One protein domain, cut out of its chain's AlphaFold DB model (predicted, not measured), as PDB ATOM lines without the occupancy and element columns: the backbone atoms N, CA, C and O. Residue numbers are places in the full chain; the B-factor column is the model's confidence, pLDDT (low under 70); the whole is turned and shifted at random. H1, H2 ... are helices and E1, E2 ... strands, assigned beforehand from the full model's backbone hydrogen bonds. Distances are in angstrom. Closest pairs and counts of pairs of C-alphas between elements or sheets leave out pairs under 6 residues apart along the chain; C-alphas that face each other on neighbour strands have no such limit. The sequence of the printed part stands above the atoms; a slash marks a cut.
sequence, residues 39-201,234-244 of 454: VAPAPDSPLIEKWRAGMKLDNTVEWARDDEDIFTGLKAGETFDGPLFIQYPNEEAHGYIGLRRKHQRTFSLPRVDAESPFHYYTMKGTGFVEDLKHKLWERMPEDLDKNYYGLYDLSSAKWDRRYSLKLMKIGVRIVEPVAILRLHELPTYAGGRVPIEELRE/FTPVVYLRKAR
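What this domain is: This is residues 39 to 201 and 234 to 244 of the 454 residues of an uncharacterized protein of Candidatus Kaiserbacteria bacterium RIFCSPHIGHO2_01_FULL_56_24 (UniProt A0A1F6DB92). Little regular structure: a strongly twisted antiparallel sheet, E1-E4-E7-E3-E2, has H2 over one face, with hairpin E5-E6 beyond E4. The 174 printed residues, class mixed, run H1 E1 E2 E3 H2 E4 E5 E6 H3 E7. It is compact, radius of gyration of the C-alphas 15.7 A, spanning 42 by 37 by 33 A.

How they stand to each other: H1, residues 46 to 52, only grazes the sheet. Hairpin E2, 106 to 110, and E3, 120 to 124, pairs N 109 and O 121 at 2.8 A. H2, 154 to 169, runs along E4, 176 to 183, at height 9.2 A over the sheet. E3, H2, E4 make a split strand-helix-strand unit, E7, 236 to 243, between its strands. Every O i to N i+4 pair in H1 and H2 is within hydrogen-bond range.

Where its parts are: E1 is residues 59 to 64, E5 185 to 187, E6 193 to 195, H3 196 to 199. C-alpha 46 is at (37.727, 148.429, 18.335).

The domain as a whole: Residues 202 to 233 are not printed, a 10.5 A gap between C-alphas 201 and 234; 81 residues have pLDDT under 70.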
ATOM      1  N   VAL A  39      29.442 158.412  22.766       49.22
ATOM      2  CA  VAL A  39      28.227 157.651  22.442       49.22
ATOM      3  C   VAL A  39      28.564 156.157  22.435       49.22
ATOM      4  O   VAL A  39      29.667 155.784  22.038       49.22
ATOM      5  N   ALA A  40      27.617 155.312  22.855       47.81
ATOM      6  CA  ALA A  40      27.710 153.855  22.765       47.81
ATOM      7  C   ALA A  40      28.445 153.398  21.476       47.81
ATOM      8  O   ALA A  40      27.944 153.686  20.383       47.81
ATOM      9  N   PRO A  41      29.621 152.735  21.567       49.25
ATOM     10  CA  PRO A  41      30.378 152.317  20.393       49.25
ATOM     11  C   PRO A  41      29.562 151.454  19.428       49.25
ATOM     12  O   PRO A  41      28.720 150.657  19.842       49.25
ATOM     13  N   ALA A  42      29.835 151.618  18.132       53.38
ATOM     14  CA  ALA A  42      29.239 150.804  17.079       53.38
ATOM     15  C   ALA A  42      29.624 149.310  17.230       53.38
ATOM     16  O   ALA A  42      30.668 149.015  17.822       53.38
ATOM     17  N   PRO A  43      28.829 148.365  16.690       50.78
ATOM     18  CA  PRO A  43      29.100 146.926  16.802       50.78
ATOM     19  C   PRO A  43      30.474 146.483  16.261       50.78
ATOM     20  O   PRO A  43      31.029 145.485  16.714       50.78
ATOM     21  N   ASP A  44      31.028 147.228  15.304       55.19
ATOM     22  CA  ASP A  44      32.347 147.050  14.681       55.19
ATOM     23  C   ASP A  44      33.451 147.896  15.343       55.19
ATOM     24  O   ASP A  44      34.567 148.005  14.836       55.19
ATOM     25  N   SER A  45      33.164 148.507  16.494       56.78
ATOM     26  CA  SER A  45      34.136 149.320  17.213       56.78
ATOM     27  C   SER A  45      35.327 148.475  17.698       56.78
ATOM     28  O   SER A  45      35.123 147.388  18.249       56.78
ATOM     29  N   PRO A  46      36.561 149.021  17.667       59.50
ATOM     30  CA  PRO A  46      37.727 148.429  18.335       59.50
ATOM     31  C   PRO A  46      37.498 148.112  19.825       59.50
ATOM     32  O   PRO A  46      38.210 147.307  20.419       59.50
ATOM     33  N   LEU A  47      36.498 148.740  20.454       56.53
ATOM     34  CA  LEU A  47      36.081 148.457  21.828       56.53
ATOM     35  C   LEU A  47      35.379 147.097  21.974       56.53
ATOM     36  O   LEU A  47      35.580 146.428  22.986       56.53
ATOM     37  N   ILE A  48      34.619 146.653  20.971       59.41
ATOM     38  CA  ILE A  48      34.005 145.316  20.949       59.41
ATOM     39  C   ILE A  48      35.079 144.242  20.750       59.41
ATOM     40  O   ILE A  48      35.056 143.218  21.432       59.41
ATOM     41  N   GLU A  49      36.065 144.491  19.881       63.31
ATOM     42  CA  GLU A  49      37.227 143.604  19.717       63.31
ATOM     43  C   GLU A  49      38.046 143.492  21.007       63.31
ATOM     44  O   GLU A  49      38.407 142.390  21.419       63.31
ATOM     45  N   LYS A  50      38.253 144.614  21.704       62.09
ATOM     46  CA  LYS A  50      38.833 144.615  23.050       62.09
ATOM     47  C   LYS A  50      37.977 143.813  24.028       62.09
ATOM     48  O   LYS A  50      38.496 142.942  24.710       62.09
ATOM     49  N   TRP A  51      36.667 144.030  24.112       65.31
ATOM     50  CA  TRP A  51      35.840 143.230  25.023       65.31
ATOM     51  C   TRP A  51      35.989 141.722  24.758       65.31
ATOM     52  O   TRP A  51      36.197 140.975  25.709       65.31
ATOM     53  N   ARG A  52      36.010 141.286  23.488       66.12
ATOM     54  CA  ARG A  52      36.263 139.880  23.101       66.12
ATOM     55  C   ARG A  52      37.621 139.344  23.566       66.12
ATOM     56  O   ARG A  52      37.732 138.150  23.830       66.12
ATOM     57  N   ALA A  53      38.628 140.208  23.679       65.25
ATOM     58  CA  ALA A  53      39.944 139.892  24.233       65.25
ATOM     59  C   ALA A  53      40.002 139.962  25.775       65.25
ATOM     60  O   ALA A  53      41.062 139.736  26.359       65.25
ATOM     61  N   GLY A  54      38.884 140.286  26.434       69.81
ATOM     62  CA  GLY A  54      38.767 140.381  27.885       69.81
ATOM     63  C   GLY A  54      39.021 139.059  28.614       69.81
ATOM     64  O   GLY A  54      39.129 137.981  28.026       69.81
ATOM     65  N   MET A  55      39.113 139.140  29.942       70.69
ATOM     66  CA  MET A  55      39.457 137.994  30.770       70.69
ATOM     67  C   MET A  55      38.279 137.021  30.871       70.69
ATOM     68  O   MET A  55      37.191 137.353  31.356       70.69
ATOM     69  N   LYS A  56      38.536 135.792  30.431       81.12
ATOM     70  CA  LYS A  56      37.702 134.619  30.686       81.12
ATOM     71  C   LYS A  56      38.058 134.053  32.056       81.12
ATOM     72  O   LYS A  56      39.245 133.959  32.373       81.12
ATOM     73  N   LEU A  57      37.054 133.667  32.830       81.94
ATOM     74  CA  LEU A  57      37.234 133.052  34.144       81.94
ATOM     75  C   LEU A  57      36.588 131.677  34.173       81.94
ATOM     76  O   LEU A  57      35.616 131.448  33.455       81.94
ATOM     77  N   ASP A  58      37.081 130.801  35.037       88.50
ATOM     78  CA  ASP A  58      36.366 129.590  35.409       88.50
ATOM     79  C   ASP A  58      35.012 129.944  36.042       88.50
ATOM     80  O   ASP A  58      34.901 130.756  36.971       88.50
ATOM     81  N   ASN A  59      33.962 129.377  35.459       92.75
ATOM     82  CA  ASN A  59      32.586 129.693  35.782       92.75
ATOM     83  C   ASN A  59      31.639 128.552  35.394       92.75
ATOM     84  O   ASN A  59      31.957 127.658  34.606       92.75
ATOM     85  N   THR A  60      30.424 128.628  35.923       94.81
ATOM     86  CA  THR A  60      29.303 127.801  35.479       94.81
ATOM     87  C   THR A  60      28.065 128.666  35.314       94.81
ATOM     88  O   THR A  60      27.759 129.515  36.153       94.81
ATOM     89  N   VAL A  61      27.308 128.424  34.250       94.38
ATOM     90  CA  VAL A  61      25.998 129.029  34.039       94.38
ATOM     91  C   VAL A  61      25.031 128.434  35.064       94.38
ATOM     92  O   VAL A  61      24.587 127.295  34.946       94.38
ATOM     93  N   GLU A  62      24.686 129.199  36.097       95.94
ATOM     94  CA  GLU A  62      23.690 128.786  37.096       95.94
ATOM     95  C   GLU A  62      22.282 128.791  36.490       95.94
ATOM     96  O   GLU A  62      21.428 127.970  36.824       95.94
ATOM     97  N   TRP A  63      22.024 129.770  35.628       95.69
ATOM     98  CA  TRP A  63      20.751 129.944  34.954       95.69
ATOM     99  C   TRP A  63      20.959 130.737  33.669       95.69
ATOM    100  O   TRP A  63      21.720 131.701  33.664       95.69
ATOM    101  N   ALA A  64      20.238 130.365  32.621       93.38
ATOM    102  CA  ALA A  64      20.103 131.129  31.392       93.38
ATOM    103  C   ALA A  64      18.631 131.127  30.983       93.38
ATOM    104  O   ALA A  64      17.881 130.219  31.357       93.38
ATOM    105  N   ARG A  65      18.212 132.164  30.267       89.69
ATOM    106  CA  ARG A  65      16.878 132.241  29.688       89.69
ATOM    107  C   ARG A  65      16.852 131.451  28.376       89.69
ATOM    108  O   ARG A  65      17.740 131.617  27.550       89.69
ATOM    109  N   ASP A  66      15.852 130.587  28.209       83.44
ATOM    110  CA  ASP A  66      15.805 129.617  27.101       83.44
ATOM    111  C   ASP A  66      15.591 130.261  25.717       83.44
ATOM    112  O   ASP A  66      15.861 129.634  24.696       83.44
ATOM    113  N   ASP A  67      15.084 131.494  25.678       79.69
ATOM    114  CA  ASP A  67      14.792 132.266  24.466       79.69
ATOM    115  C   ASP A  67      15.920 133.241  24.076       79.69
ATOM    116  O   ASP A  67      15.734 134.059  23.177       79.69
ATOM    117  N   GLU A  68      17.084 133.161  24.730       76.75
ATOM    118  CA  GLU A  68      18.241 134.011  24.436       76.75
ATOM    119  C   GLU A  68      19.279 133.287  23.578       76.75
ATOM    120  O   GLU A  68      19.915 132.327  24.013       76.75
ATOM    121  N   ASP A  69      19.499 133.797  22.368       66.69
ATOM    122  CA  ASP A  69      20.414 133.232  21.371       66.69
ATOM    123  C   ASP A  69      21.679 134.074  21.132       66.69
ATOM    124  O   ASP A  69      22.648 133.574  20.558       66.69
ATOM    125  N   ILE A  70      21.715 135.323  21.616       64.44
ATOM    126  CA  ILE A  70      22.819 136.266  21.359       64.44
ATOM    127  C   ILE A  70      24.176 135.750  21.858       64.44
ATOM    128  O   ILE A  70      25.205 135.996  21.228       64.44
ATOM    129  N   PHE A  71      24.199 135.025  22.975       68.81
ATOM    130  CA  PHE A  71      25.413 134.393  23.482       68.81
ATOM    131  C   PHE A  71      25.318 132.883  23.286       68.81
ATOM    132  O   PHE A  71      24.755 132.157  24.109       68.81
ATOM    133  N   THR A  72      25.911 132.394  22.198       66.19
ATOM    134  CA  THR A  72      26.070 130.955  21.972       66.19
ATOM    135  C   THR A  72      26.751 130.314  23.183       66.19
ATOM    136  O   THR A  72      27.826 130.757  23.587       66.19
ATOM    137  N   GLY A  73      26.146 129.269  23.752       68.88
ATOM    138  CA  GLY A  73      26.709 128.536  24.895       68.88
ATOM    139  C   GLY A  73      26.170 128.938  26.273       68.88
ATOM    140  O   GLY A  73      26.643 128.415  27.277       68.88
ATOM    141  N   LEU A  74      25.164 129.817  26.363       84.75
ATOM    142  CA  LEU A  74      24.427 130.017  27.616       84.75
ATOM    143  C   LEU A  74      23.470 128.846  27.876       84.75
ATOM    144  O   LEU A  74      22.293 128.892  27.533       84.75
ATOM    145  N   LYS A  75      23.976 127.783  28.500       87.94
ATOM    146  CA  LYS A  75      23.174 126.634  28.935       87.94
ATOM    147  C   LYS A  75      23.446 126.326  30.392       87.94
ATOM    148  O   LYS A  75      24.595 126.211  30.798       87.94
ATOM    149  N   ALA A  76      22.382 126.191  31.180       90.88
ATOM    150  CA  ALA A  76      22.505 125.909  32.604       90.88
ATOM    151  C   ALA A  76      23.344 124.641  32.854       90.88
ATOM    152  O   ALA A  76      23.103 123.597  32.252       90.88
ATOM    153  N   GLY A  77      24.321 124.748  33.754       90.50
ATOM    154  CA  GLY A  77      25.281 123.693  34.077       90.50
ATOM    155  C   GLY A  77      26.520 123.643  33.178       90.50
ATOM    156  O   GLY A  77      27.476 122.961  33.539       90.50
ATOM    157  N   GLU A  78      26.547 124.364  32.055       91.81
ATOM    158  CA  GLU A  78      27.730 124.470  31.192       91.81
ATOM    159  C   GLU A  78      28.633 125.640  31.618       91.81
ATOM    160  O   GLU A  78      28.243 126.512  32.400       91.81
ATOM    161  N   THR A  79      29.865 125.661  31.112       90.12
ATOM    162  CA  THR A  79      30.789 126.789  31.272       90.12
ATOM    163  C   THR A  79      30.552 127.803  30.163       90.12
ATOM    164  O   THR A  79      30.448 127.441  28.992       90.12
ATOM    165  N   PHE A  80      30.521 129.087  30.515       88.44
ATOM    166  CA  PHE A  80      30.481 130.159  29.531       88.44
ATOM    167  C   PHE A  80      31.904 130.590  29.160       88.44
ATOM    168  O   PHE A  80      32.646 131.089  30.003       88.44
ATOM    169  N   ASP A  81      32.283 130.427  27.891       82.19
ATOM    170  CA  ASP A  81      33.626 130.756  27.378       82.19
ATOM    171  C   ASP A  81      33.756 132.222  26.894       82.19
ATOM    172  O   ASP A  81      34.640 132.573  26.110       82.19
ATOM    173  N   GLY A  82      32.854 133.103  27.333       78.31
ATOM    174  CA  GLY A  82      32.905 134.526  27.011       78.31
ATOM    175  C   GLY A  82      33.701 135.354  28.028       78.31
ATOM    176  O   GLY A  82      33.916 134.932  29.166       78.31
ATOM    177  N   PRO A  83      34.144 136.559  27.636       75.38
ATOM    178  CA  PRO A  83      34.842 137.474  28.529       75.38
ATOM    179  C   PRO A  83      33.868 138.034  29.574       75.38
ATOM    180  O   PRO A  83      32.833 138.617  29.245       75.38
ATOM    181  N   LEU A  84      34.216 137.864  30.849       75.06
ATOM    182  CA  LEU A  84      33.399 138.310  31.985       75.06
ATOM    183  C   LEU A  84      33.905 139.616  32.593       75.06
ATOM    184  O   LEU A  84      33.146 140.340  33.232       75.06
ATOM    185  N   PHE A  85      35.185 139.921  32.378       69.44
ATOM    186  CA  PHE A  85      35.852 141.083  32.945       69.44
ATOM    187  C   PHE A  85      36.720 141.762  31.889       69.44
ATOM    188  O   PHE A  85      37.451 141.106  31.145       69.44
ATOM    189  N   ILE A  86      36.693 143.094  31.858       57.97
ATOM    190  CA  ILE A  86      37.689 143.877  31.124       57.97
ATOM    191  C   ILE A  86      38.832 144.170  32.085       57.97
ATOM    192  O   ILE A  86      38.835 145.181  32.783       57.97
ATOM    193  N   GLN A  87      39.798 143.260  32.146       54.75
ATOM    194  CA  GLN A  87      41.057 143.512  32.826       54.75
ATOM    195  C   GLN A  87      42.208 143.079  31.932       54.75
ATOM    196  O   GLN A  87      42.331 141.905  31.584       54.75
ATOM    197  N   TYR A  88      43.061 144.040  31.598       51.25
ATOM    198  CA  TYR A  88      44.325 143.803  30.920       51.25
ATOM    199  C   TYR A  88      45.461 144.000  31.922       51.25
ATOM    200  O   TYR A  88      45.454 144.997  32.652       51.25
ATOM    201  N   PRO A  89      46.440 143.086  31.994       40.22
ATOM    202  CA  PRO A  89      47.646 143.329  32.771       40.22
ATOM    203  C   PRO A  89      48.335 144.603  32.258       40.22
ATOM    204  O   PRO A  89      48.655 144.694  31.078       40.22
ATOM    205  N   ASN A  90      48.601 145.561  33.151       43.78
ATOM    206  CA  ASN A  90      49.379 146.783  32.883       43.78
ATOM    207  C   ASN A  90      48.754 147.833  31.943       43.78
ATOM    208  O   ASN A  90      49.466 148.748  31.527       43.78
ATOM    209  N   GLU A  91      47.456 147.766  31.643       44.97
ATOM    210  CA  GLU A  91      46.763 148.855  30.940       44.97
ATOM    211  C   GLU A  91      45.846 149.625  31.895       44.97
ATOM    212  O   GLU A  91      45.262 149.048  32.817       44.97
ATOM    213  N   GLU A  92      45.704 150.939  31.681       44.84
ATOM    214  CA  GLU A  92      44.614 151.690  32.306       44.84
ATOM    215  C   GLU A  92      43.298 150.999  31.937       44.84
ATOM    216  O   GLU A  92      43.066 150.673  30.771       44.84
ATOM    217  N   ALA A  93      42.444 150.766  32.936       42.53
ATOM    218  CA  ALA A  93      41.069 150.340  32.732       42.53
ATOM    219  C   ALA A  93      40.461 151.148  31.579       42.53
ATOM    220  O   ALA A  93      40.288 152.361  31.718       42.53
ATOM    221  N   HIS A  94      40.191 150.516  30.429       40.44
ATOM    222  CA  HIS A  94      39.611 151.219  29.281       40.44
ATOM    223  C   HIS A  94      38.203 151.655  29.684       40.44
ATOM    224  O   HIS A  94      37.244 150.892  29.608       40.44
ATOM    225  N   GLY A  95      38.110 152.891  30.170       39.38
ATOM    226  CA  GLY A  95      36.958 153.457  30.860       39.38
ATOM    227  C   GLY A  95      35.742 153.753  29.988       39.38
ATOM    228  O   GLY A  95      34.938 154.600  30.357       39.38
ATOM    229  N   TYR A  96      35.623 153.120  28.823       42.31
ATOM    230  CA  TYR A  96      34.794 153.626  27.728       42.31
ATOM    231  C   TYR A  96      33.665 152.714  27.275       42.31
ATOM    232  O   TYR A  96      32.967 153.034  26.318       42.31
ATOM    233  N   ILE A  97      33.418 151.610  27.974       43.31
ATOM    234  CA  ILE A  97      32.280 150.752  27.650       43.31
ATOM    235  C   ILE A  97      31.286 150.783  28.817       43.31
ATOM    236  O   ILE A  97      31.390 150.032  29.784       43.31
ATOM    237  N   GLY A  98      30.354 151.740  28.743       46.22
ATOM    238  CA  GLY A  98      29.131 151.764  29.552       46.22
ATOM    239  C   GLY A  98      29.273 152.088  31.043       46.22
ATOM    240  O   GLY A  98      28.314 151.910  31.791       46.22
ATOM    241  N   LEU A  99      30.432 152.576  31.491       44.31
ATOM    242  CA  LEU A  99      30.656 152.957  32.886       44.31
ATOM    243  C   LEU A  99      29.984 154.296  33.195       44.31
ATOM    244  O   LEU A  99      30.437 155.361  32.775       44.31
ATOM    245  N   ARG A 100      28.878 154.240  33.940       54.53
ATOM    246  CA  ARG A 100      28.146 155.424  34.407       54.53
ATOM    247  C   ARG A 100      28.537 155.732  35.846       54.53
ATOM    248  O   ARG A 100      28.762 154.820  36.631       54.53
ATOM    249  N   ARG A 101      28.581 157.019  36.214       49.72
ATOM    250  CA  ARG A 101      29.066 157.525  37.520       49.72
ATOM    251  C   ARG A 101      28.452 156.822  38.746       49.72
ATOM    252  O   ARG A 101      29.084 156.784  39.792       49.72
ATOM    253  N   LYS A 102      27.236 156.280  38.627       58.53
ATOM    254  CA  LYS A 102      26.525 155.559  39.699       58.53
ATOM    255  C   LYS A 102      26.451 154.042  39.487       58.53
ATOM    256  O   LYS A 102      25.953 153.320  40.345       58.53
ATOM    257  N   HIS A 103      26.958 153.530  38.368       63.97
ATOM    258  CA  HIS A 103      26.997 152.103  38.048       63.97
ATOM    259  C   HIS A 103      28.259 151.468  38.646       63.97
ATOM    260  O   HIS A 103      29.082 150.883  37.951       63.97
ATOM    261  N   GLN A 104      28.384 151.567  39.971       66.44
ATOM    262  CA  GLN A 104      29.582 151.206  40.736       66.44
ATOM    263  C   GLN A 104      30.007 149.736  40.602       66.44
ATOM    264  O   GLN A 104      31.088 149.392  41.053       66.44
ATOM    265  N   ARG A 105      29.162 148.855  40.052       73.00
ATOM    266  CA  ARG A 105      29.424 147.409  39.935       73.00
ATOM    267  C   ARG A 105      28.878 146.760  38.667       73.00
ATOM    268  O   ARG A 105      28.612 145.556  38.651       73.00
ATOM    269  N   THR A 106      28.616 147.564  37.644       77.75
ATOM    270  CA  THR A 106      27.973 147.094  36.419       77.75
ATOM    271  C   THR A 106      28.774 147.556  35.224       77.75
ATOM    272  O   THR A 106      29.003 148.748  35.040       77.75
ATOM    273  N   PHE A 107      29.151 146.597  34.397       76.38
ATOM    274  CA  PHE A 107      29.702 146.843  33.080       76.38
ATOM    275  C   PHE A 107      28.593 146.762  32.028       76.38
ATOM    276  O   PHE A 107      27.776 145.847  32.091       76.38
ATOM    277  N   SER A 108      28.571 147.660  31.043       76.00
ATOM    278  CA  SER A 108      27.513 147.676  30.023       76.00
ATOM    279  C   SER A 108      28.097 147.678  28.621       76.00
ATOM    280  O   SER A 108      28.618 148.691  28.169       76.00
ATOM    281  N   LEU A 109      27.973 146.549  27.926       71.88
ATOM    282  CA  LEU A 109      28.364 146.363  26.536       71.88
ATOM    283  C   LEU A 109      27.286 146.955  25.610       71.88
ATOM    284  O   LEU A 109      26.157 146.460  25.610       71.88
ATOM    285  N   PRO A 110      27.593 147.995  24.828       65.56
ATOM    286  CA  PRO A 110      26.679 148.541  23.846       65.56
ATOM    287  C   PRO A 110      26.593 147.654  22.600       65.56
ATOM    288  O   PRO A 110      27.505 146.895  22.282       65.56
ATOM    289  N   ARG A 111      25.444 147.785  21.939       62.97
ATOM    290  CA  ARG A 111      24.961 147.236  20.669       62.97
ATOM    291  C   ARG A 111      25.857 146.180  20.015       62.97
ATOM    292  O   ARG A 111      26.829 146.492  19.338       62.97
ATOM    293  N   VAL A 112      25.434 144.923  20.138       53.53
ATOM    294  CA  VAL A 112      25.996 143.788  19.383       53.53
ATOM    295  C   VAL A 112      25.233 143.565  18.065       53.53
ATOM    296  O   VAL A 112      25.788 143.001  17.128       53.53
ATOM    297  N   ASP A 113      23.993 144.060  17.965       61.16
ATOM    298  CA  ASP A 113      23.101 143.861  16.817       61.16
ATOM    299  C   ASP A 113      22.342 145.155  16.458       61.16
ATOM    300  O   ASP A 113      21.848 145.879  17.328       61.16
ATOM    301  N   ALA A 114      22.280 145.468  15.161       59.84
ATOM    302  CA  ALA A 114      21.592 146.639  14.639       59.84
ATOM    303  C   ALA A 114      20.060 146.487  14.625       59.84
ATOM    304  O   ALA A 114      19.360 147.499  14.746       59.84
ATOM    305  N   GLU A 115      19.557 145.260  14.521       64.44
ATOM    306  CA  GLU A 115      18.124 144.972  14.395       64.44
ATOM    307  C   GLU A 115      17.447 144.730  15.751       64.44
ATOM    308  O   GLU A 115      16.238 144.926  15.888       64.44
ATOM    309  N   SER A 116      18.217 144.372  16.782       67.81
ATOM    310  CA  SER A 116      17.699 144.211  18.142       67.81
ATOM    311  C   SER A 116      17.206 145.544  18.728       67.81
ATOM    312  O   SER A 116      17.931 146.543  18.674       67.81
ATOM    313  N   PRO A 117      16.021 145.576  19.374       63.28
ATOM    314  CA  PRO A 117      15.581 146.745  20.134       63.28
ATOM    315  C   PRO A 117      16.421 146.958  21.406       63.28
ATOM    316  O   PRO A 117      16.373 148.031  22.003       63.28
ATOM    317  N   PHE A 118      17.193 145.954  21.845       71.50
ATOM    318  CA  PHE A 118      18.057 146.043  23.021       71.50
ATOM    319  C   PHE A 118      19.439 146.571  22.644       71.50
ATOM    320  O   PHE A 118      20.167 145.968  21.856       71.50
ATOM    321  N   HIS A 119      19.831 147.681  23.262       70.56
ATOM    322  CA  HIS A 119      21.096 148.353  22.975       70.56
ATOM    323  C   HIS A 119      22.218 147.997  23.921       70.56
ATOM    324  O   HIS A 119      23.367 148.283  23.607       70.56
ATOM    325  N   TYR A 120      21.910 147.434  25.082       77.06
ATOM    326  CA  TYR A 120      22.913 147.172  26.095       77.06
ATOM    327  C   TYR A 120      22.772 145.759  26.620       77.06
ATOM    328  O   TYR A 120      21.680 145.353  27.016       77.06
ATOM    329  N   TYR A 121      23.896 145.059  26.702       82.06
ATOM    330  CA  TYR A 121      24.065 143.919  27.589       82.06
ATOM    331  C   TYR A 121      24.818 144.389  28.816       82.06
ATOM    332  O   TYR A 121      25.955 144.842  28.726       82.06
ATOM    333  N   THR A 122      24.173 144.313  29.970       83.81
ATOM    334  CA  THR A 122      24.748 144.781  31.230       83.81
ATOM    335  C   THR A 122      25.116 143.584  32.090       83.81
ATOM    336  O   THR A 122      24.349 142.633  32.213       83.81
ATOM    337  N   MET A 123      26.297 143.628  32.683       86.00
ATOM    338  CA  MET A 123      26.867 142.596  33.530       86.00
ATOM    339  C   MET A 123      27.069 143.195  34.918       86.00
ATOM    340  O   MET A 123      27.973 143.998  35.136       86.00
ATOM    341  N   LYS A 124      26.180 142.848  35.851       87.25
ATOM    342  CA  LYS A 124      26.240 143.283  37.254       87.25
ATOM    343  C   LYS A 124      27.106 142.301  38.046       87.25
ATOM    344  O   LYS A 124      26.919 141.094  37.921       87.25
ATOM    345  N   GLY A 125      28.020 142.810  38.871       81.81
ATOM    346  CA  GLY A 125      28.980 142.004  39.637       81.81
ATOM    347  C   GLY A 125      30.372 141.902  39.013       81.81
ATOM    348  O   GLY A 125      31.143 141.029  39.398       81.81
ATOM    349  N   THR A 126      30.706 142.780  38.066       77.56
ATOM    350  CA  THR A 126      31.983 142.766  37.329       77.56
ATOM    351  C   THR A 126      33.106 143.564  38.002       77.56
ATOM    352  O   THR A 126      34.104 143.877  37.356       77.56
ATOM    353  N   GLY A 127      32.967 143.905  39.285       67.88
ATOM    354  CA  GLY A 127      33.976 144.660  40.035       67.88
ATOM    355  C   GLY A 127      33.593 146.121  40.286       67.88
ATOM    356  O   GLY A 127      32.669 146.637  39.662       67.88
ATOM    357  N   PHE A 128      34.284 146.784  41.221       61.22
ATOM    358  CA  PHE A 128      34.017 148.180  41.589       61.22
ATOM    359  C   PHE A 128      34.514 149.180  40.538       61.22
ATOM    360  O   PHE A 128      35.659 149.091  40.091       61.22
ATOM    361  N   VAL A 129      33.664 150.148  40.182       56.97
ATOM    362  CA  VAL A 129      33.925 151.148  39.141       56.97
ATOM    363  C   VAL A 129      33.402 152.537  39.533       56.97
ATOM    364  O   VAL A 129      32.534 153.102  38.874       56.97
ATOM    365  N   GLU A 130      33.876 153.104  40.642       47.53
ATOM    366  CA  GLU A 130      33.592 154.510  40.968       47.53
ATOM    367  C   GLU A 130      34.775 155.385  40.557       47.53
ATOM    368  O   GLU A 130      35.864 155.220  41.092       47.53
ATOM    369  N   ASP A 131      34.533 156.292  39.601       44.69
ATOM    370  CA  ASP A 131      35.466 157.289  39.065       44.69
ATOM    371  C   ASP A 131      36.854 156.711  38.714       44.69
ATOM    372  O   ASP A 131      37.688 156.548  39.595       44.69
ATOM    373  N   LEU A 132      37.119 156.502  37.411       43.69
ATOM    374  CA  LEU A 132      38.323 155.949  36.724       43.69
ATOM    375  C   LEU A 132      39.732 156.255  37.303       43.69
ATOM    376  O   LEU A 132      40.732 155.751  36.803       43.69
ATOM    377  N   LYS A 133      39.835 157.109  38.318       37.91
ATOM    378  CA  LYS A 133      40.991 157.302  39.191       37.91
ATOM    379  C   LYS A 133      41.251 156.151  40.153       37.91
ATOM    380  O   LYS A 133      42.411 155.933  40.495       37.91
ATOM    381  N   HIS A 134      40.210 155.470  40.621       37.56
ATOM    382  CA  HIS A 134      40.391 154.305  41.468       37.56
ATOM    383  C   HIS A 134      40.684 153.116  40.578       37.56
ATOM    384  O   HIS A 134      39.937 152.796  39.650       37.56
ATOM    385  N   LYS A 135      41.836 152.501  40.840       41.03
ATOM    386  CA  LYS A 135      42.231 151.251  40.214       41.03
ATOM    387  C   LYS A 135      41.056 150.295  40.378       41.03
ATOM    388  O   LYS A 135      40.607 150.073  41.504       41.03
ATOM    389  N   LEU A 136      40.539 149.774  39.263       43.28
ATOM    390  CA  LEU A 136      39.623 148.635  39.288       43.28
ATOM    391  C   LEU A 136      40.238 147.639  40.281       43.28
ATOM    392  O   LEU A 136      41.415 147.309  40.119       43.28
ATOM    393  N   TRP A 137      39.490 147.253  41.318       44.66
ATOM    394  CA  TRP A 137      39.952 146.443  42.462       44.66
ATOM    395  C   TRP A 137      40.576 147.174  43.665       44.66
ATOM    396  O   TRP A 137      41.313 146.562  44.437       44.66
ATOM    397  N   GLU A 138      40.254 148.445  43.906       39.75
ATOM    398  CA  GLU A 138      40.458 149.053  45.229       39.75
ATOM    399  C   GLU A 138      39.294 148.739  46.187       39.75
ATOM    400  O   GLU A 138      38.123 148.708  45.805       39.75
ATOM    401  N   ARG A 139      39.638 148.487  47.457       43.31
ATOM    402  CA  ARG A 139      38.693 148.342  48.574       43.31
ATOM    403  C   ARG A 139      37.800 149.585  48.624       43.31
ATOM    404  O   ARG A 139      38.328 150.696  48.620       43.31
ATOM    405  N   MET A 140      36.478 149.406  48.717       41.34
ATOM    406  CA  MET A 140      35.572 150.540  48.937       41.34
ATOM    407  C   MET A 140      36.022 151.334  50.182       41.34
ATOM    408  O   MET A 140      36.334 150.712  51.207       41.34
ATOM    409  N   PRO A 141      36.075 152.680  50.123       39.50
ATOM    410  CA  PRO A 141      36.227 153.515  51.312       39.50
ATOM    411  C   PRO A 141      35.159 153.158  52.355       39.50
ATOM    412  O   PRO A 141      34.044 152.783  51.998       39.50
ATOM    413  N   GLU A 142      35.510 153.256  53.638       42.06
ATOM    414  CA  GLU A 142      34.822 152.629  54.788       42.06
ATOM    415  C   GLU A 142      33.366 153.088  55.036       42.06
ATOM    416  O   GLU A 142      32.691 152.549  55.914       42.06
ATOM    417  N   ASP A 143      32.853 154.006  54.217       40.97
ATOM    418  CA  ASP A 143      31.628 154.768  54.461       40.97
ATOM    419  C   ASP A 143      30.438 154.303  53.595       40.97
ATOM    420  O   ASP A 143      29.319 154.791  53.759       40.97
ATOM    421  N   LEU A 144      30.659 153.366  52.664       39.94
ATOM    422  CA  LEU A 144      29.655 152.875  51.714       39.94
ATOM    423  C   LEU A 144      29.527 151.341  51.820       39.94
ATOM    424  O   LEU A 144      30.507 150.608  51.740       39.94
ATOM    425  N   ASP A 145      28.304 150.870  52.063       38.34
ATOM    426  CA  ASP A 145      27.902 149.496  52.404       38.34
ATOM    427  C   ASP A 145      28.779 148.327  51.886       38.34
ATOM    428  O   ASP A 145      28.795 148.021  50.699       38.34
ATOM    429  N   LYS A 146      29.404 147.609  52.837       42.41
ATOM    430  CA  LYS A 146      29.680 146.149  53.001       42.41
ATOM    431  C   LYS A 146      29.915 145.196  51.797       42.41
ATOM    432  O   LYS A 146      30.038 143.996  52.046       42.41
ATOM    433  N   ASN A 147      30.010 145.633  50.542       45.00
ATOM    434  CA  ASN A 147      30.261 144.767  49.381       45.00
ATOM    435  C   ASN A 147      31.692 144.963  48.867       45.00
ATOM    436  O   ASN A 147      31.980 145.857  48.079       45.00
ATOM    437  N   TYR A 148      32.586 144.084  49.319       51.56
ATOM    438  CA  TYR A 148      34.034 144.299  49.382       51.56
ATOM    439  C   TYR A 148      34.776 144.526  48.048       51.56
ATOM    440  O   TYR A 148      35.907 144.996  48.096       51.56
ATOM    441  N   TYR A 149      34.170 144.272  46.880       59.50
ATOM    442  CA  TYR A 149      34.855 144.387  45.577       59.50
ATOM    443  C   TYR A 149      33.929 144.737  44.397       59.50
ATOM    444  O   TYR A 149      34.269 144.459  43.255       59.50
ATOM    445  N   GLY A 150      32.726 145.280  44.630       67.56
ATOM    446  CA  GLY A 150      31.740 145.457  43.545       67.56
ATOM    447  C   GLY A 150      31.262 144.129  42.931       67.56
ATOM    448  O   GLY A 150      30.836 144.070  41.781       67.56
ATOM    449  N   LEU A 151      31.341 143.042  43.701       76.50
ATOM    450  CA  LEU A 151      30.801 141.735  43.334       76.50
ATOM    451  C   LEU A 151      29.285 141.696  43.562       76.50
ATOM    452  O   LEU A 151      28.715 142.520  44.290       76.50
ATOM    453  N   TYR A 152      28.629 140.716  42.947       83.69
ATOM    454  CA  TYR A 152      27.207 140.464  43.135       83.69
ATOM    455  C   TYR A 152      26.983 139.058  43.683       83.69
ATOM    456  O   TYR A 152      27.680 138.127  43.294       83.69
ATOM    457  N   ASP A 153      26.046 138.924  44.620       85.44
ATOM    458  CA  ASP A 153      25.777 137.654  45.292       85.44
ATOM    459  C   ASP A 153      24.712 136.839  44.553       85.44
ATOM    460  O   ASP A 153      23.725 137.380  44.043       85.44
ATOM    461  N   LEU A 154      24.874 135.518  44.567       88.56
ATOM    462  CA  LEU A 154      23.932 134.588  43.965       88.56
ATOM    463  C   LEU A 154      22.515 134.715  44.534       88.56
ATOM    464  O   LEU A 154      21.549 134.604  43.775       88.56
ATOM    465  N   SER A 155      22.360 134.896  45.849       86.06
ATOM    466  CA  SER A 155      21.030 134.979  46.461       86.06
ATOM    467  C   SER A 155      20.285 136.225  45.973       86.06
ATOM    468  O   SER A 155      19.130 136.118  45.551       86.06
ATOM    469  N   SER A 156      20.985 137.360  45.894       85.69
ATOM    470  CA  SER A 156      20.478 138.606  45.319       85.69
ATOM    471  C   SER A 156      20.128 138.453  43.840       85.69
ATOM    472  O   SER A 156      19.035 138.837  43.435       85.69
ATOM    473  N   ALA A 157      20.988 137.814  43.038       91.38
ATOM    474  CA  ALA A 157      20.710 137.567  41.621       91.38
ATOM    475  C   ALA A 157      19.488 136.661  41.408       91.38
ATOM    476  O   ALA A 157      18.649 136.923  40.547       91.38
ATOM    477  N   LYS A 158      19.337 135.605  42.221       91.62
ATOM    478  CA  LYS A 158      18.157 134.727  42.181       91.62
ATOM    479  C   LYS A 158      16.881 135.476  42.562       91.62
ATOM    480  O   LYS A 158      15.835 135.198  41.969       91.62
ATOM    481  N   TRP A 159      16.959 136.383  43.535       88.38
ATOM    482  CA  TRP A 159      15.841 137.221  43.960       88.38
ATOM    483  C   TRP A 159      15.428 138.213  42.871       88.38
ATOM    484  O   TRP A 159      14.265 138.218  42.465       88.38
ATOM    485  N   ASP A 160      16.387 138.970  42.338       93.00
ATOM    486  CA  ASP A 160      16.171 139.929  41.256       93.00
ATOM    487  C   ASP A 160      15.564 139.233  40.024       93.00
ATOM    488  O   ASP A 160      14.492 139.621  39.550       93.00
ATOM    489  N   ARG A 161      16.143 138.103  39.593       94.56
ATOM    490  CA  ARG A 161      15.602 137.271  38.506       94.56
ATOM    491  C   ARG A 161      14.161 136.845  38.780       94.56
ATOM    492  O   ARG A 161      13.322 136.890  37.884       94.56
ATOM    493  N   ARG A 162      13.848 136.398  40.002       94.12
ATOM    494  CA  ARG A 162      12.496 135.931  40.356       94.12
ATOM    495  C   ARG A 162      11.454 137.025  40.134       94.12
ATOM    496  O   ARG A 162      10.382 136.719  39.615       94.12
ATOM    497  N   TYR A 163      11.733 138.258  40.549       92.75
ATOM    498  CA  TYR A 163      10.801 139.368  40.343       92.75
ATOM    499  C   TYR A 163      10.812 139.871  38.910       92.75
ATOM    500  O   TYR A 163       9.734 140.099  38.373       92.75
ATOM    501  N   SER A 164      11.972 139.912  38.260       95.19
ATOM    502  CA  SER A 164      12.075 140.217  36.835       95.19
ATOM    503  C   SER A 164      11.143 139.337  35.996       95.19
ATOM    504  O   SER A 164      10.286 139.839  35.276       95.19
ATOM    505  N   LEU A 165      11.209 138.011  36.168       94.38
ATOM    506  CA  LEU A 165      10.351 137.076  35.429       94.38
ATOM    507  C   LEU A 165       8.856 137.254  35.753       94.38
ATOM    508  O   LEU A 165       8.007 137.093  34.876       94.38
ATOM    509  N   LYS A 166       8.510 137.606  37.001       94.62
ATOM    510  CA  LYS A 166       7.121 137.933  37.371       94.62
ATOM    511  C   LYS A 166       6.638 139.200  36.669       94.62
ATOM    512  O   LYS A 166       5.529 139.193  36.149       94.62
ATOM    513  N   LEU A 167       7.456 140.254  36.668       94.81
ATOM    514  CA  LEU A 167       7.153 141.553  36.067       94.81
ATOM    515  C   LEU A 167       6.994 141.436  34.545       94.81
ATOM    516  O   LEU A 167       5.998 141.908  34.002       94.81
ATOM    517  N   MET A 168       7.888 140.699  33.879       94.25
ATOM    518  CA  MET A 168       7.763 140.394  32.448       94.25
ATOM    519  C   MET A 168       6.441 139.690  32.129       94.25
ATOM    520  O   MET A 168       5.738 140.077  31.200       94.25
ATOM    521  N   LYS A 169       6.060 138.684  32.931       94.75
ATOM    522  CA  LYS A 169       4.814 137.926  32.726       94.75
ATOM    523  C   LYS A 169       3.560 138.803  32.802       94.75
ATOM    524  O   LYS A 169       2.560 138.478  32.168       94.75
ATOM    525  N   ILE A 170       3.600 139.883  33.579       92.62
ATOM    526  CA  ILE A 170       2.483 140.826  33.723       92.62
ATOM    527  C   ILE A 170       2.626 142.056  32.812       92.62
ATOM    528  O   ILE A 170       1.901 143.028  32.994       92.62
ATOM    529  N   GLY A 171       3.549 142.026  31.843       93.31
ATOM    530  CA  GLY A 171       3.709 143.083  30.844       93.31
ATOM    531  C   GLY A 171       4.325 144.377  31.382       93.31
ATOM    532  O   GLY A 171       4.090 145.444  30.816       93.31
ATOM    533  N   VAL A 172       5.083 144.308  32.481       93.88
ATOM    534  CA  VAL A 172       5.896 145.437  32.946       93.88
ATOM    535  C   VAL A 172       7.189 145.463  32.140       93.88
ATOM    536  O   VAL A 172       7.902 144.460  32.054       93.88
ATOM    537  N   ARG A 173       7.503 146.620  31.557       94.50
ATOM    538  CA  ARG A 173       8.755 146.860  30.837       94.50
ATOM    539  C   ARG A 173       9.902 146.976  31.847       94.50
ATOM    540  O   ARG A 173       9.876 147.830  32.734       94.50
ATOM    541  N   ILE A 174      10.904 146.110  31.724       95.06
ATOM    542  CA  ILE A 174      12.037 146.025  32.654       95.06
ATOM    543  C   ILE A 174      13.360 145.874  31.908       95.06
ATOM    544  O   ILE A 174      13.377 145.474  30.747       95.06
ATOM    545  N   VAL A 175      14.469 146.121  32.606       93.38
ATOM    546  CA  VAL A 175      15.770 145.580  32.204       93.38
ATOM    547  C   VAL A 175      15.717 144.067  32.379       93.38
ATOM    548  O   VAL A 175      15.494 143.559  33.478       93.38
ATOM    549  N   GLU A 176      15.887 143.343  31.283       92.62
ATOM    550  CA  GLU A 176      15.552 141.932  31.222       92.62
ATOM    551  C   GLU A 176      16.703 141.035  31.695       92.62
ATOM    552  O   GLU A 176      17.845 141.233  31.276       92.62
ATOM    553  N   PRO A 177      16.429 140.007  32.515       93.88
ATOM    554  CA  PRO A 177      17.430 139.025  32.902       93.88
ATOM    555  C   PRO A 177      17.746 138.096  31.729       93.88
ATOM    556  O   PRO A 177      16.832 137.624  31.052       93.88
ATOM    557  N   VAL A 178      19.032 137.798  31.535       92.81
ATOM    558  CA  VAL A 178      19.532 136.894  30.483       92.81
ATOM    559  C   VAL A 178      20.173 135.659  31.108       92.81
ATOM    560  O   VAL A 178      19.768 134.541  30.810       92.81
ATOM    561  N   ALA A 179      21.143 135.842  32.010       93.94
ATOM    562  CA  ALA A 179      21.836 134.728  32.653       93.94
ATOM    563  C   ALA A 179      22.422 135.091  34.023       93.94
ATOM    564  O   ALA A 179      22.695 136.252  34.323       93.94
ATOM    565  N   ILE A 180      22.646 134.073  34.851       95.38
ATOM    566  CA  ILE A 180      23.426 134.147  36.087       95.38
ATOM    567  C   ILE A 180      24.630 133.229  35.912       95.38
ATOM    568  O   ILE A 180      24.473 132.020  35.739       95.38
ATOM    569  N   LEU A 181      25.825 133.804  35.983       94.31
ATOM    570  CA  LEU A 181      27.091 133.105  35.811       94.31
ATOM    571  C   LEU A 181      27.781 133.033  37.167       94.31
ATOM    572  O   LEU A 181      28.187 134.055  37.717       94.31
ATOM    573  N   ARG A 182      27.871 131.832  37.735       94.56
ATOM    574  CA  ARG A 182      28.589 131.582  38.983       94.56
ATOM    575  C   ARG A 182      30.080 131.580  38.699       94.56
ATOM    576  O   ARG A 182      30.524 130.823  37.844       94.56
ATOM    577  N   LEU A 183      30.826 132.398  39.428       90.50
ATOM    578  CA  LEU A 183      32.278 132.441  39.325       90.50
ATOM    579  C   LEU A 183      32.885 131.359  40.227       90.50
ATOM    580  O   LEU A 183      32.369 131.138  41.326       90.50
ATOM    581  N   HIS A 184      33.967 130.722  39.772       90.88
ATOM    582  CA  HIS A 184      34.811 129.812  40.573       90.88
ATOM    583  C   HIS A 184      36.189 130.407  40.865       90.88
ATOM    584  O   HIS A 184      36.849 130.043  41.833       90.88
ATOM    585  N   GLU A 185      36.582 131.415  40.095       83.94
ATOM    586  CA  GLU A 185      37.768 132.225  40.333       83.94
ATOM    587  C   GLU A 185      37.454 133.714  40.161       83.94
ATOM    588  O   GLU A 185      36.486 134.098  39.501       83.94
ATOM    589  N   LEU A 186      38.282 134.561  40.766       76.81
ATOM    590  CA  LEU A 186      38.264 136.010  40.596       76.81
ATOM    591  C   LEU A 186      39.600 136.479  40.014       76.81
ATOM    592  O   LEU A 186      40.641 135.879  40.298       76.81
ATOM    593  N   PRO A 187      39.610 137.551  39.212       69.62
ATOM    594  CA  PRO A 187      40.851 138.078  38.682       69.62
ATOM    595  C   PRO A 187      41.614 138.840  39.777       69.62
ATOM    596  O   PRO A 187      41.028 139.411  40.697       69.62
ATOM    597  N   THR A 188      42.943 138.856  39.690       62.72
ATOM    598  CA  THR A 188      43.803 139.627  40.599       62.72
ATOM    599  C   THR A 188      44.282 140.906  39.943       62.72
ATOM    600  O   THR A 188      44.407 140.984  38.724       62.72
ATOM    601  N   TYR A 189      44.658 141.903  40.748       54.72
ATOM    602  CA  TYR A 189      45.220 143.159  40.240       54.72
ATOM    603  C   TYR A 189      46.456 142.958  39.339       54.72
ATOM    604  O   TYR A 189      46.645 143.688  38.370       54.72
ATOM    605  N   ALA A 190      47.266 141.927  39.602       54.31
ATOM    606  CA  ALA A 190      48.443 141.588  38.798       54.31
ATOM    607  C   ALA A 190      48.108 140.922  37.443       54.31
ATOM    608  O   ALA A 190      49.015 140.495  36.733       54.31
ATOM    609  N   GLY A 191      46.821 140.801  37.091       56.31
ATOM    610  CA  GLY A 191      46.361 140.102  35.889       56.31
ATOM    611  C   GLY A 191      46.349 138.574  36.027       56.31
ATOM    612  O   GLY A 191      46.206 137.876  35.028       56.31
ATOM    613  N   GLY A 192      46.518 138.060  37.249       65.75
ATOM    614  CA  GLY A 192      46.372 136.642  37.576       65.75
ATOM    615  C   GLY A 192      44.934 136.288  37.954       65.75
ATOM    616  O   GLY A 192      44.016 137.087  37.775       65.75
ATOM    617  N   ARG A 193      44.742 135.092  38.510       77.94
ATOM    618  CA  ARG A 193      43.439 134.587  38.965       77.94
ATOM    619  C   ARG A 193      43.595 133.910  40.317       77.94
ATOM    620  O   ARG A 193      44.668 133.383  40.603       77.94
ATOM    621  N   VAL A 194      42.556 133.962  41.141       73.44
ATOM    622  CA  VAL A 194      42.514 133.317  42.457       73.44
ATOM    623  C   VAL A 194      41.206 132.536  42.579       73.44
ATOM    624  O   VAL A 194      40.141 133.137  42.404       73.44
ATOM    625  N   PRO A 195      41.257 131.228  42.890       84.38
ATOM    626  CA  PRO A 195      40.071 130.438  43.195       84.38
ATOM    627  C   PRO A 195      39.292 131.028  44.372       84.38
ATOM    628  O   PRO A 195      39.871 131.446  45.376       84.38
ATOM    629  N   ILE A 196      37.966 131.031  44.290       80.69
ATOM    630  CA  ILE A 196      37.111 131.576  45.354       80.69
ATOM    631  C   ILE A 196      37.295 130.814  46.663       80.69
ATOM    632  O   ILE A 196      37.220 131.410  47.732       80.69
ATOM    633  N   GLU A 197      37.571 129.516  46.599       80.06
ATOM    634  CA  GLU A 197      37.851 128.653  47.744       80.06
ATOM    635  C   GLU A 197      39.050 129.148  48.559       80.06
ATOM    636  O   GLU A 197      39.038 129.025  49.783       80.06
ATOM    637  N   GLU A 198      40.053 129.745  47.908       74.12
ATOM    638  CA  GLU A 198      41.210 130.345  48.580       74.12
ATOM    639  C   GLU A 198      40.863 131.667  49.278       74.12
ATOM    640  O   GLU A 198      41.563 132.073  50.205       74.12
ATOM    641  N   LEU A 199      39.774 132.317  48.859       70.19
ATOM    642  CA  LEU A 199      39.277 133.568  49.429       70.19
ATOM    643  C   LEU A 199      38.241 133.356  50.535       70.19
ATOM    644  O   LEU A 199      37.902 134.314  51.217       70.19
ATOM    645  N   ARG A 200      37.690 132.153  50.727       68.12
ATOM    646  CA  ARG A 200      36.696 131.913  51.790       68.12
ATOM    647  C   ARG A 200      37.360 131.991  53.165       68.12
ATOM    648  O   ARG A 200      38.384 131.347  53.387       68.12
ATOM    649  N   GLU A 201      36.751 132.730  54.096       58.66
ATOM    650  CA  GLU A 201      37.211 132.793  55.492       58.66
ATOM    651  C   GLU A 201      37.442 131.383  56.064       58.66
ATOM    652  O   GLU A 201      36.546 130.531  56.075       58.66
ATOM    653  N   PHE A 234      28.712 134.110  50.928       77.69
ATOM    654  CA  PHE A 234      28.730 134.940  49.724       77.69
ATOM    655  C   PHE A 234      29.188 134.110  48.526       77.69
ATOM    656  O   PHE A 234      30.302 133.591  48.497       77.69
ATOM    657  N   THR A 235      28.330 133.999  47.519       86.38
ATOM    658  CA  THR A 235      28.643 133.316  46.266       86.38
ATOM    659  C   THR A 235      28.712 134.352  45.147       86.38
ATOM    660  O   THR A 235      27.657 134.812  44.702       86.38
ATOM    661  N   PRO A 236      29.910 134.707  44.655       86.12
ATOM    662  CA  PRO A 236      30.043 135.697  43.598       86.12
ATOM    663  C   PRO A 236      29.463 135.192  42.275       86.12
ATOM    664  O   PRO A 236      29.706 134.063  41.836       86.12
ATOM    665  N   VAL A 237      28.715 136.071  41.621       91.00
ATOM    666  CA  VAL A 237      28.148 135.849  40.295       91.00
ATOM    667  C   VAL A 237      28.304 137.084  39.420       91.00
ATOM    668  O   VAL A 237      28.356 138.211  39.916       91.00
ATOM    669  N   VAL A 238      28.280 136.867  38.108       90.69
ATOM    670  CA  VAL A 238      27.948 137.900  37.127       90.69
ATOM    671  C   VAL A 238      26.496 137.708  36.709       90.69
ATOM    672  O   VAL A 238      26.095 136.631  36.268       90.69
ATOM    673  N   TYR A 239      25.695 138.756  36.859       92.44
ATOM    674  CA  TYR A 239      24.302 138.772  36.436       92.44
ATOM    675  C   TYR A 239      24.171 139.537  35.122       92.44
ATOM    676  O   TYR A 239      24.292 140.765  35.084       92.44
ATOM    677  N   LEU A 240      23.964 138.778  34.049       91.19
ATOM    678  CA  LEU A 240      23.825 139.272  32.689       91.19
ATOM    679  C   LEU A 240      22.373 139.668  32.430       91.19
ATOM    680  O   LEU A 240      21.438 138.902  32.684       91.19
ATOM    681  N   ARG A 241      22.197 140.873  31.900       91.06
ATOM    682  CA  ARG A 241      20.904 141.485  31.602       91.06
ATOM    683  C   ARG A 241      20.956 142.169  30.245       91.06
ATOM    684  O   ARG A 241      22.041 142.518  29.785       91.06
ATOM    685  N   LYS A 242      19.800 142.455  29.657       88.62
ATOM    686  CA  LYS A 242      19.689 143.284  28.456       88.62
ATOM    687  C   LYS A 242      18.723 144.443  28.656       88.62
ATOM    688  O   LYS A 242      17.722 144.311  29.357       88.62
ATOM    689  N   ALA A 243      19.041 145.586  28.067       87.75
ATOM    690  CA  ALA A 243      18.275 146.815  28.214       87.75
ATOM    691  C   ALA A 243      18.210 147.572  26.891       87.75
ATOM    692  O   ALA A 243      19.168 147.579  26.111       87.75
ATOM    693  N   ARG A 244      17.096 148.260  26.654       86.75
ATOM    694  CA  ARG A 244      16.964 149.199  25.529       86.75
ATOM    695  C   ARG A 244      17.676 150.507  25.824       86.75
ATOM    696  O   ARG A 244      18.221 151.154  24.936       86.75
TER     697      ARG A 244